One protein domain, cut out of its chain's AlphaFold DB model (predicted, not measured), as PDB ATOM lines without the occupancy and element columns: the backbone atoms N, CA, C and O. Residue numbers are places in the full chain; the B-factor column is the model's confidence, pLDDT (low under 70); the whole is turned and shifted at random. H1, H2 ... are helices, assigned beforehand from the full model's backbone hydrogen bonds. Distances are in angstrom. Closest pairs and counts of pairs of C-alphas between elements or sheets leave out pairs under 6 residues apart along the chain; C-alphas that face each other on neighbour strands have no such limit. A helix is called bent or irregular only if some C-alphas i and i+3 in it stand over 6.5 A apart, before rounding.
ATOM      1  N   LEU A  13     -60.422 -10.534  45.990       74.38
ATOM      2  CA  LEU A  13     -59.623  -9.744  45.052       74.38
ATOM      3  C   LEU A  13     -58.138  -9.712  45.459       74.38
ATOM      4  O   LEU A  13     -57.274  -9.978  44.624       74.38
ATOM      5  N   ASP A  14     -57.853  -9.452  46.737       74.69
ATOM      6  CA  ASP A  14     -56.487  -9.399  47.274       74.69
ATOM      7  C   ASP A  14     -55.791 -10.769  47.183       74.69
ATOM      8  O   ASP A  14     -54.625 -10.858  46.793       74.69
ATOM      9  N   PHE A  15     -56.521 -11.857  47.452       74.62
ATOM     10  CA  PHE A  15     -56.013 -13.220  47.305       74.62
ATOM     11  C   PHE A  15     -55.660 -13.560  45.850       74.62
ATOM     12  O   PHE A  15     -54.552 -14.024  45.571       74.62
ATOM     13  N   ASN A  16     -56.565 -13.286  44.903       75.69
ATOM     14  CA  ASN A  16     -56.299 -13.531  43.482       75.69
ATOM     15  C   ASN A  16     -55.116 -12.700  42.975       75.69
ATOM     16  O   ASN A  16     -54.310 -13.198  42.190       75.69
ATOM     17  N   LEU A  17     -54.972 -11.459  43.450       84.31
ATOM     18  CA  LEU A  17     -53.838 -10.609  43.106       84.31
ATOM     19  C   LEU A  17     -52.508 -11.210  43.590       84.31
ATOM     20  O   LEU A  17     -51.550 -11.263  42.819       84.31
ATOM     21  N   ILE A  18     -52.453 -11.720  44.825       79.00
ATOM     22  CA  ILE A  18     -51.257 -12.384  45.372       79.00
ATOM     23  C   ILE A  18     -50.900 -13.635  44.555       79.00
ATOM     24  O   ILE A  18     -49.734 -13.825  44.200       79.00
ATOM     25  N   VAL A  19     -51.891 -14.462  44.206       78.88
ATOM     26  CA  VAL A  19     -51.686 -15.666  43.381       78.88
ATOM     27  C   VAL A  19     -51.154 -15.301  41.994       78.88
ATOM     28  O   VAL A  19     -50.218 -15.937  41.509       78.88
ATOM     29  N   LEU A  20     -51.697 -14.255  41.366       83.31
ATOM     30  CA  LEU A  20     -51.245 -13.779  40.057       83.31
ATOM     31  C   LEU A  20     -49.797 -13.275  40.090       83.31
ATOM     32  O   LEU A  20     -49.017 -13.617  39.202       83.31
ATOM     33  N   ILE A  21     -49.416 -12.514  41.122       83.38
ATOM     34  CA  ILE A  21     -48.032 -12.042  41.300       83.38
ATOM     35  C   ILE A  21     -47.082 -13.230  41.472       83.38
ATOM     36  O   ILE A  21     -46.023 -13.272  40.846       83.38
ATOM     37  N   PHE A  22     -47.468 -14.216  42.282       80.12
ATOM     38  CA  PHE A  22     -46.666 -15.414  42.495       80.12
ATOM     39  C   PHE A  22     -46.481 -16.219  41.202       80.12
ATOM     40  O   PHE A  22     -45.355 -16.568  40.847       80.12
ATOM     41  N   LEU A  23     -47.564 -16.455  40.453       83.06
ATOM     42  CA  LEU A  23     -47.511 -17.134  39.158       83.06
ATOM     43  C   LEU A  23     -46.608 -16.394  38.166       83.06
ATOM     44  O   LEU A  23     -45.788 -17.028  37.503       83.06
ATOM     45  N   ALA A  24     -46.697 -15.063  38.104       85.56
ATOM     46  CA  ALA A  24     -45.812 -14.258  37.267       85.56
ATOM     47  C   ALA A  24     -44.335 -14.448  37.650       85.56
ATOM     48  O   ALA A  24     -43.488 -14.619  36.774       85.56
ATOM     49  N   PHE A  25     -44.023 -14.496  38.948       83.44
ATOM     50  CA  PHE A  25     -42.659 -14.705  39.437       83.44
ATOM     51  C   PHE A  25     -42.101 -16.085  39.060       83.44
ATOM     52  O   PHE A  25     -40.945 -16.200  38.640       83.44
ATOM     53  N   VAL A  26     -42.931 -17.130  39.158       79.62
ATOM     54  CA  VAL A  26     -42.580 -18.496  38.737       79.62
ATOM     55  C   VAL A  26     -42.306 -18.542  37.232       79.62
ATOM     56  O   VAL A  26     -41.286 -19.091  36.814       79.62
ATOM     57  N   VAL A  27     -43.166 -17.918  36.421       83.50
ATOM     58  CA  VAL A  27     -43.007 -17.868  34.960       83.50
ATOM     59  C   VAL A  27     -41.730 -17.124  34.563       83.50
ATOM     60  O   VAL A  27     -40.958 -17.642  33.759       83.50
ATOM     61  N   ILE A  28     -41.455 -15.955  35.150       84.88
ATOM     62  CA  ILE A  28     -40.232 -15.182  34.867       84.88
ATOM     63  C   ILE A  28     -38.980 -15.985  35.239       84.88
ATOM     64  O   ILE A  28     -38.043 -16.072  34.447       84.88
ATOM     65  N   SER A  29     -38.978 -16.620  36.413       78.00
ATOM     66  CA  SER A  29     -37.852 -17.447  36.865       78.00
ATOM     67  C   SER A  29     -37.599 -18.623  35.918       78.00
ATOM     68  O   SER A  29     -36.450 -18.921  35.589       78.00
ATOM     69  N   PHE A  30     -38.669 -19.257  35.430       80.38
ATOM     70  CA  PHE A  30     -38.582 -20.333  34.445       80.38
ATOM     71  C   PHE A  30     -37.999 -19.850  33.111       80.38
ATOM     72  O   PHE A  30     -37.127 -20.517  32.557       80.38
ATOM     73  N   ILE A  31     -38.422 -18.679  32.617       82.38
ATOM     74  CA  ILE A  31     -37.896 -18.093  31.373       82.38
ATOM     75  C   ILE A  31     -36.389 -17.832  31.488       82.38
ATOM     76  O   ILE A  31     -35.643 -18.237  30.600       82.38
ATOM     77  N   ILE A  32     -35.923 -17.232  32.589       81.94
ATOM     78  CA  ILE A  32     -34.494 -16.934  32.797       81.94
ATOM     79  C   ILE A  32     -33.662 -18.224  32.833       81.94
ATOM     80  O   ILE A  32     -32.612 -18.309  32.189       81.94
ATOM     81  N   ALA A  33     -34.137 -19.246  33.551       77.00
ATOM     82  CA  ALA A  33     -33.472 -20.547  33.596       77.00
ATOM     83  C   ALA A  33     -33.405 -21.192  32.200       77.00
ATOM     84  O   ALA A  33     -32.360 -21.713  31.801       77.00
ATOM     85  N   PHE A  34     -34.493 -21.101  31.432       80.50
ATOM     86  CA  PHE A  34     -34.571 -21.638  30.079       80.50
ATOM     87  C   PHE A  34     -33.658 -20.897  29.089       80.50
ATOM     88  O   PHE A  34     -32.971 -21.536  28.290       80.50
ATOM     89  N   GLU A  35     -33.592 -19.564  29.148       82.12
ATOM     90  CA  GLU A  35     -32.691 -18.769  28.303       82.12
ATOM     91  C   GLU A  35     -31.219 -19.046  28.613       82.12
ATOM     92  O   GLU A  35     -30.426 -19.253  27.690       82.12
ATOM     93  N   SER A  36     -30.862 -19.113  29.900       77.81
ATOM     94  CA  SER A  36     -29.510 -19.474  30.336       77.81
ATOM     95  C   SER A  36     -29.102 -20.844  29.789       77.81
ATOM     96  O   SER A  36     -28.013 -21.003  29.233       77.81
ATOM     97  N   TRP A  37     -30.008 -21.820  29.855       77.00
ATOM     98  CA  TRP A  37     -29.781 -23.154  29.312       77.00
ATOM     99  C   TRP A  37     -29.629 -23.155  27.784       77.00
ATOM    100  O   TRP A  37     -28.676 -23.735  27.259       77.00
ATOM    101  N   ARG A  38     -30.500 -22.444  27.057       77.94
ATOM    102  CA  ARG A  38     -30.414 -22.332  25.591       77.94
ATOM    103  C   ARG A  38     -29.095 -21.700  25.140       77.94
ATOM    104  O   ARG A  38     -28.537 -22.103  24.122       77.94
ATOM    105  N   SER A  39     -28.598 -20.715  25.887       74.31
ATOM    106  CA  SER A  39     -27.295 -20.099  25.632       74.31
ATOM    107  C   SER A  39     -26.151 -21.105  25.803       74.31
ATOM    108  O   SER A  39     -25.301 -21.198  24.917       74.31
ATOM    109  N   LYS A  40     -26.177 -21.917  26.871       68.31
ATOM    110  CA  LYS A  40     -25.184 -22.980  27.095       68.31
ATOM    111  C   LYS A  40     -25.204 -24.036  25.985       68.31
ATOM    112  O   LYS A  40     -24.143 -24.386  25.486       68.31
ATOM    113  N   GLN A  41     -26.379 -24.495  25.540       63.00
ATOM    114  CA  GLN A  41     -26.463 -25.485  24.454       63.00
ATOM    115  C   GLN A  41     -25.852 -24.984  23.142       63.00
ATOM    116  O   GLN A  41     -25.079 -25.703  22.514       63.00
ATOM    117  N   ARG A  42     -26.134 -23.728  22.766       62.59
ATOM    118  CA  ARG A  42     -25.533 -23.119  21.570       62.59
ATOM    119  C   ARG A  42     -24.012 -23.063  21.655       62.59
ATOM    120  O   ARG A  42     -23.354 -23.291  20.649       62.59
ATOM    121  N   ALA A  43     -23.461 -22.781  22.837       60.41
ATOM    122  CA  ALA A  43     -22.016 -22.770  23.030       60.41
ATOM    123  C   ALA A  43     -21.406 -24.164  22.795       60.41
ATOM    124  O   ALA A  43     -20.435 -24.270  22.049       60.41
ATOM    125  N   VAL A  44     -22.022 -25.223  23.337       59.75
ATOM    126  CA  VAL A  44     -21.539 -26.608  23.175       59.75
ATOM    127  C   VAL A  44     -21.589 -27.067  21.714       59.75
ATOM    128  O   VAL A  44     -20.623 -27.660  21.239       59.75
ATOM    129  N   GLU A  45     -22.659 -26.748  20.979       56.19
ATOM    130  CA  GLU A  45     -22.767 -27.071  19.547       56.19
ATOM    131  C   GLU A  45     -21.686 -26.373  18.706       56.19
ATOM    132  O   GLU A  45     -21.179 -26.955  17.750       56.19
ATOM    133  N   THR A  46     -21.285 -25.152  19.075       57.16
ATOM    134  CA  THR A  46     -20.245 -24.402  18.347       57.16
ATOM    135  C   THR A  46     -18.811 -24.807  18.684       57.16
ATOM    136  O   THR A  46     -17.904 -24.491  17.918       57.16
ATOM    137  N   THR A  47     -18.585 -25.498  19.804       54.38
ATOM    138  CA  THR A  47     -17.244 -25.913  20.250       54.38
ATOM    139  C   THR A  47     -16.958 -27.394  20.058       54.38
ATOM    140  O   THR A  47     -15.910 -27.851  20.506       54.38
ATOM    141  N   PRO A 123     -21.540 -37.633  27.859       49.78
ATOM    142  CA  PRO A 123     -22.824 -37.972  28.467       49.78
ATOM    143  C   PRO A 123     -23.877 -36.985  27.992       49.78
ATOM    144  O   PRO A 123     -23.608 -35.786  27.881       49.78
ATOM    145  N   ARG A 124     -25.041 -37.520  27.612       57.53
ATOM    146  CA  ARG A 124     -26.077 -36.756  26.924       57.53
ATOM    147  C   ARG A 124     -26.284 -35.456  27.705       57.53
ATOM    148  O   ARG A 124     -26.526 -35.536  28.904       57.53
ATOM    149  N   PRO A 125     -26.279 -34.274  27.074       55.59
ATOM    150  CA  PRO A 125     -26.624 -33.026  27.764       55.59
ATOM    151  C   PRO A 125     -28.016 -33.086  28.433       55.59
ATOM    152  O   PRO A 125     -28.335 -32.270  29.294       55.59
ATOM    153  N   ALA A 126     -28.840 -34.077  28.068       59.19
ATOM    154  CA  ALA A 126     -30.070 -34.448  28.760       59.19
ATOM    155  C   ALA A 126     -29.858 -34.926  30.213       59.19
ATOM    156  O   ALA A 126     -30.708 -34.658  31.060       59.19
ATOM    157  N   ASP A 127     -28.743 -35.592  30.513       65.12
ATOM    158  CA  ASP A 127     -28.430 -36.131  31.838       65.12
ATOM    159  C   ASP A 127     -27.955 -35.009  32.775       65.12
ATOM    160  O   ASP A 127     -28.431 -34.910  33.908       65.12
ATOM    161  N   GLU A 128     -27.118 -34.083  32.288       68.25
ATOM    162  CA  GLU A 128     -26.777 -32.855  33.029       68.25
ATOM    163  C   GLU A 128     -28.008 -31.966  33.255       68.25
ATOM    164  O   GLU A 128     -28.201 -31.451  34.357       68.25
ATOM    165  N   PHE A 129     -28.892 -31.843  32.257       64.62
ATOM    166  CA  PHE A 129     -30.168 -31.138  32.396       64.62
ATOM    167  C   PHE A 129     -31.061 -31.761  33.477       64.62
ATOM    168  O   PHE A 129     -31.585 -31.038  34.324       64.62
ATOM    169  N   ALA A 130     -31.225 -33.089  33.474       72.75
ATOM    170  CA  ALA A 130     -32.029 -33.780  34.477       72.75
ATOM    171  C   ALA A 130     -31.477 -33.528  35.888       72.75
ATOM    172  O   ALA A 130     -32.241 -33.222  36.804       72.75
ATOM    173  N   PHE A 131     -30.152 -33.564  36.055       69.62
ATOM    174  CA  PHE A 131     -29.507 -33.286  37.337       69.62
ATOM    175  C   PHE A 131     -29.626 -31.819  37.779       69.62
ATOM    176  O   PHE A 131     -29.963 -31.569  38.940       69.62
ATOM    177  N   GLU A 132     -29.401 -30.838  36.895       73.81
ATOM    178  CA  GLU A 132     -29.569 -29.416  37.242       73.81
ATOM    179  C   GLU A 132     -31.035 -29.082  37.556       73.81
ATOM    180  O   GLU A 132     -31.314 -28.373  38.527       73.81
ATOM    181  N   TRP A 133     -31.988 -29.633  36.797       76.31
ATOM    182  CA  TRP A 133     -33.413 -29.420  37.040       76.31
ATOM    183  C   TRP A 133     -33.864 -30.030  38.372       76.31
ATOM    184  O   TRP A 133     -34.588 -29.385  39.130       76.31
ATOM    185  N   ILE A 134     -33.384 -31.228  38.716       80.06
ATOM    186  CA  ILE A 134     -33.642 -31.832  40.032       80.06
ATOM    187  C   ILE A 134     -33.035 -30.974  41.150       80.06
ATOM    188  O   ILE A 134     -33.668 -30.783  42.186       80.06
ATOM    189  N   LYS A 135     -31.835 -30.417  40.952       78.38
ATOM    190  CA  LYS A 135     -31.145 -29.630  41.981       78.38
ATOM    191  C   LYS A 135     -31.782 -28.262  42.230       78.38
ATOM    192  O   LYS A 135     -31.859 -27.849  43.383       78.38
ATOM    193  N   TYR A 136     -32.208 -27.554  41.186       77.81
ATOM    194  CA  TYR A 136     -32.698 -26.173  41.312       77.81
ATOM    195  C   TYR A 136     -34.206 -26.039  41.085       77.81
ATOM    196  O   TYR A 136     -34.858 -25.266  41.779       77.81
ATOM    197  N   GLY A 137     -34.783 -26.812  40.166       77.06
ATOM    198  CA  GLY A 137     -36.214 -26.771  39.857       77.06
ATOM    199  C   GLY A 137     -37.078 -27.369  40.966       77.06
ATOM    200  O   GLY A 137     -38.043 -26.739  41.401       77.06
ATOM    201  N   LEU A 138     -36.709 -28.547  41.482       82.50
ATOM    202  CA  LEU A 138     -37.494 -29.236  42.512       82.50
ATOM    203  C   LEU A 138     -37.628 -28.421  43.818       82.50
ATOM    204  O   LEU A 138     -38.755 -28.297  44.304       82.50
ATOM    205  N   PRO A 139     -36.564 -27.801  44.376       81.88
ATOM    206  CA  PRO A 139     -36.705 -26.965  45.570       81.88
ATOM    207  C   PRO A 139     -37.549 -25.709  45.345       81.88
ATOM    208  O   PRO A 139     -38.285 -25.312  46.244       81.88
ATOM    209  N   ILE A 140     -37.479 -25.095  44.159       78.19
ATOM    210  CA  ILE A 140     -38.290 -23.913  43.827       78.19
ATOM    211  C   ILE A 140     -39.773 -24.285  43.774       78.19
ATOM    212  O   ILE A 140     -40.600 -23.567  44.333       78.19
ATOM    213  N   ILE A 141     -40.112 -25.421  43.157       77.44
ATOM    214  CA  ILE A 141     -41.495 -25.907  43.093       77.44
ATOM    215  C   ILE A 141     -41.996 -26.249  44.497       77.44
ATOM    216  O   ILE A 141     -43.023 -25.728  44.917       77.44
ATOM    217  N   LEU A 142     -41.256 -27.066  45.255       83.12
ATOM    218  CA  LEU A 142     -41.668 -27.480  46.600       83.12
ATOM    219  C   LEU A 142     -41.770 -26.292  47.565       83.12
ATOM    220  O   LEU A 142     -42.765 -26.163  48.278       83.12
ATOM    221  N   GLY A 143     -40.776 -25.400  47.565       83.12
ATOM    222  CA  GLY A 143     -40.765 -24.201  48.402       83.12
ATOM    223  C   GLY A 143     -41.862 -23.209  48.012       83.12
ATOM    224  O   GLY A 143     -42.557 -22.681  48.878       83.12
ATOM    225  N   GLY A 144     -42.071 -23.009  46.709       78.38
ATOM    226  CA  GLY A 144     -43.127 -22.157  46.180       78.38
ATOM    227  C   GLY A 144     -44.529 -22.672  46.509       78.38
ATOM    228  O   GLY A 144     -45.370 -21.917  46.994       78.38
ATOM    229  N   SER A 145     -44.772 -23.971  46.319       79.69
ATOM    230  CA  SER A 145     -46.038 -24.611  46.684       79.69
ATOM    231  C   SER A 145     -46.295 -24.563  48.192       79.69
ATOM    232  O   SER A 145     -47.415 -24.265  48.601       79.69
ATOM    233  N   ALA A 146     -45.277 -24.795  49.028       82.81
ATOM    234  CA  ALA A 146     -45.415 -24.715  50.482       82.81
ATOM    235  C   ALA A 146     -45.755 -23.293  50.960       82.81
ATOM    236  O   ALA A 146     -46.642 -23.123  51.797       82.81
ATOM    237  N   LEU A 147     -45.102 -22.270  50.394       81.38
ATOM    238  CA  LEU A 147     -45.400 -20.869  50.690       81.38
ATOM    239  C   LEU A 147     -46.835 -20.504  50.291       81.38
ATOM    240  O   LEU A 147     -47.544 -19.865  51.066       81.38
ATOM    241  N   LEU A 148     -47.284 -20.944  49.113       79.75
ATOM    242  CA  LEU A 148     -48.646 -20.709  48.637       79.75
ATOM    243  C   LEU A 148     -49.692 -21.352  49.560       79.75
ATOM    244  O   LEU A 148     -50.653 -20.695  49.952       79.75
ATOM    245  N   ILE A 149     -49.483 -22.610  49.959       80.19
ATOM    246  CA  ILE A 149     -50.361 -23.316  50.905       80.19
ATOM    247  C   ILE A 149     -50.376 -22.602  52.265       80.19
ATOM    248  O   ILE A 149     -51.445 -22.440  52.854       80.19
ATOM    249  N   ALA A 150     -49.223 -22.144  52.759       77.69
ATOM    250  CA  ALA A 150     -49.138 -21.396  54.013       77.69
ATOM    251  C   ALA A 150     -49.895 -20.057  53.951       77.69
ATOM    252  O   ALA A 150     -50.528 -19.669  54.930       77.69
ATOM    253  N   LEU A 151     -49.863 -19.370  52.805       77.00
ATOM    254  CA  LEU A 151     -50.622 -18.137  52.588       77.00
ATOM    255  C   LEU A 151     -52.128 -18.402  52.525       77.00
ATOM    256  O   LEU A 151     -52.878 -17.666  53.153       77.00
ATOM    257  N   ILE A 152     -52.561 -19.469  51.845       77.38
ATOM    258  CA  ILE A 152     -53.977 -19.871  51.786       77.38
ATOM    259  C   ILE A 152     -54.517 -20.183  53.183       77.38
ATOM    260  O   ILE A 152     -55.587 -19.710  53.529       77.38
ATOM    261  N   ASN A 153     -53.775 -20.945  53.993       74.31
ATOM    262  CA  ASN A 153     -54.229 -21.353  55.329       74.31
ATOM    263  C   ASN A 153     -54.139 -20.245  56.391       74.31
ATOM    264  O   ASN A 153     -54.574 -20.451  57.523       74.31
ATOM    265  N   ARG A 154     -53.521 -19.102  56.075       67.56
ATOM    266  CA  ARG A 154     -53.434 -17.955  56.989       67.56
ATOM    267  C   ARG A 154     -54.677 -17.059  56.928       67.56
ATOM    268  O   ARG A 154     -54.908 -16.317  57.884       67.56
ATOM    269  N   PHE A 155     -55.413 -17.093  55.819       56.91
ATOM    270  CA  PHE A 155     -56.668 -16.365  55.627       56.91
ATOM    271  C   PHE A 155     -57.864 -17.253  55.969       56.91
ATOM    272  O   PHE A 155     -58.855 -16.685  56.479       56.91
TER     273      PHE A 155
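This is residues 13 to 47 and 123 to 155 of the 155 residues of an uncharacterized protein of Hydrogenibacillus schlegelii (UniProt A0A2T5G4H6). Two long helices lie side by side, nearly parallel in line but running opposite ways, and make a thin rod with a narrow space between them. H2, the shorter, has a kink of 32 degrees near residue 132. The printed part has 68 residues with two named helices, H1 then H2, and no named strand; its class is all helix. It is only just loose, close to extended, with a radius of gyration of the C-alphas of 16.1 A and spans of 53 by 19 by 9 A.

H1, residues 13 to 46, begins with C-alpha 13 at (-59.623, -9.744, 45.052) and is 49.8 A long from first to last C-alpha. H2, residues 125 to 152, is 38.7 A long and ends with C-alpha 152 at (-53.977, -19.871, 51.786). It is neither bent nor irregular, but only just: C-alphas 135 and 138 are 6.4 A apart.

H1 and H2 are close but not clearly touching; their closest C-alphas, those of Val 19 and Leu 148, are 7.9 A apart. They run opposite ways at a shallow tilt of 9 degrees. In H1 every O i to N i+4 pair is within hydrogen-bond range; in H2 21 of 24 are.

The C-alphas farthest apart, those of Thr 47 and Phe 155, are 53.8 A apart. Residues 48 to 122 are not printed, and C-alphas 47 and 123 are 15.6 A apart across the cut. Mean pLDDT of the printed part is 74.5; residues 40 to 47, 123 to 129, 131 and 154 to 155 are under 70.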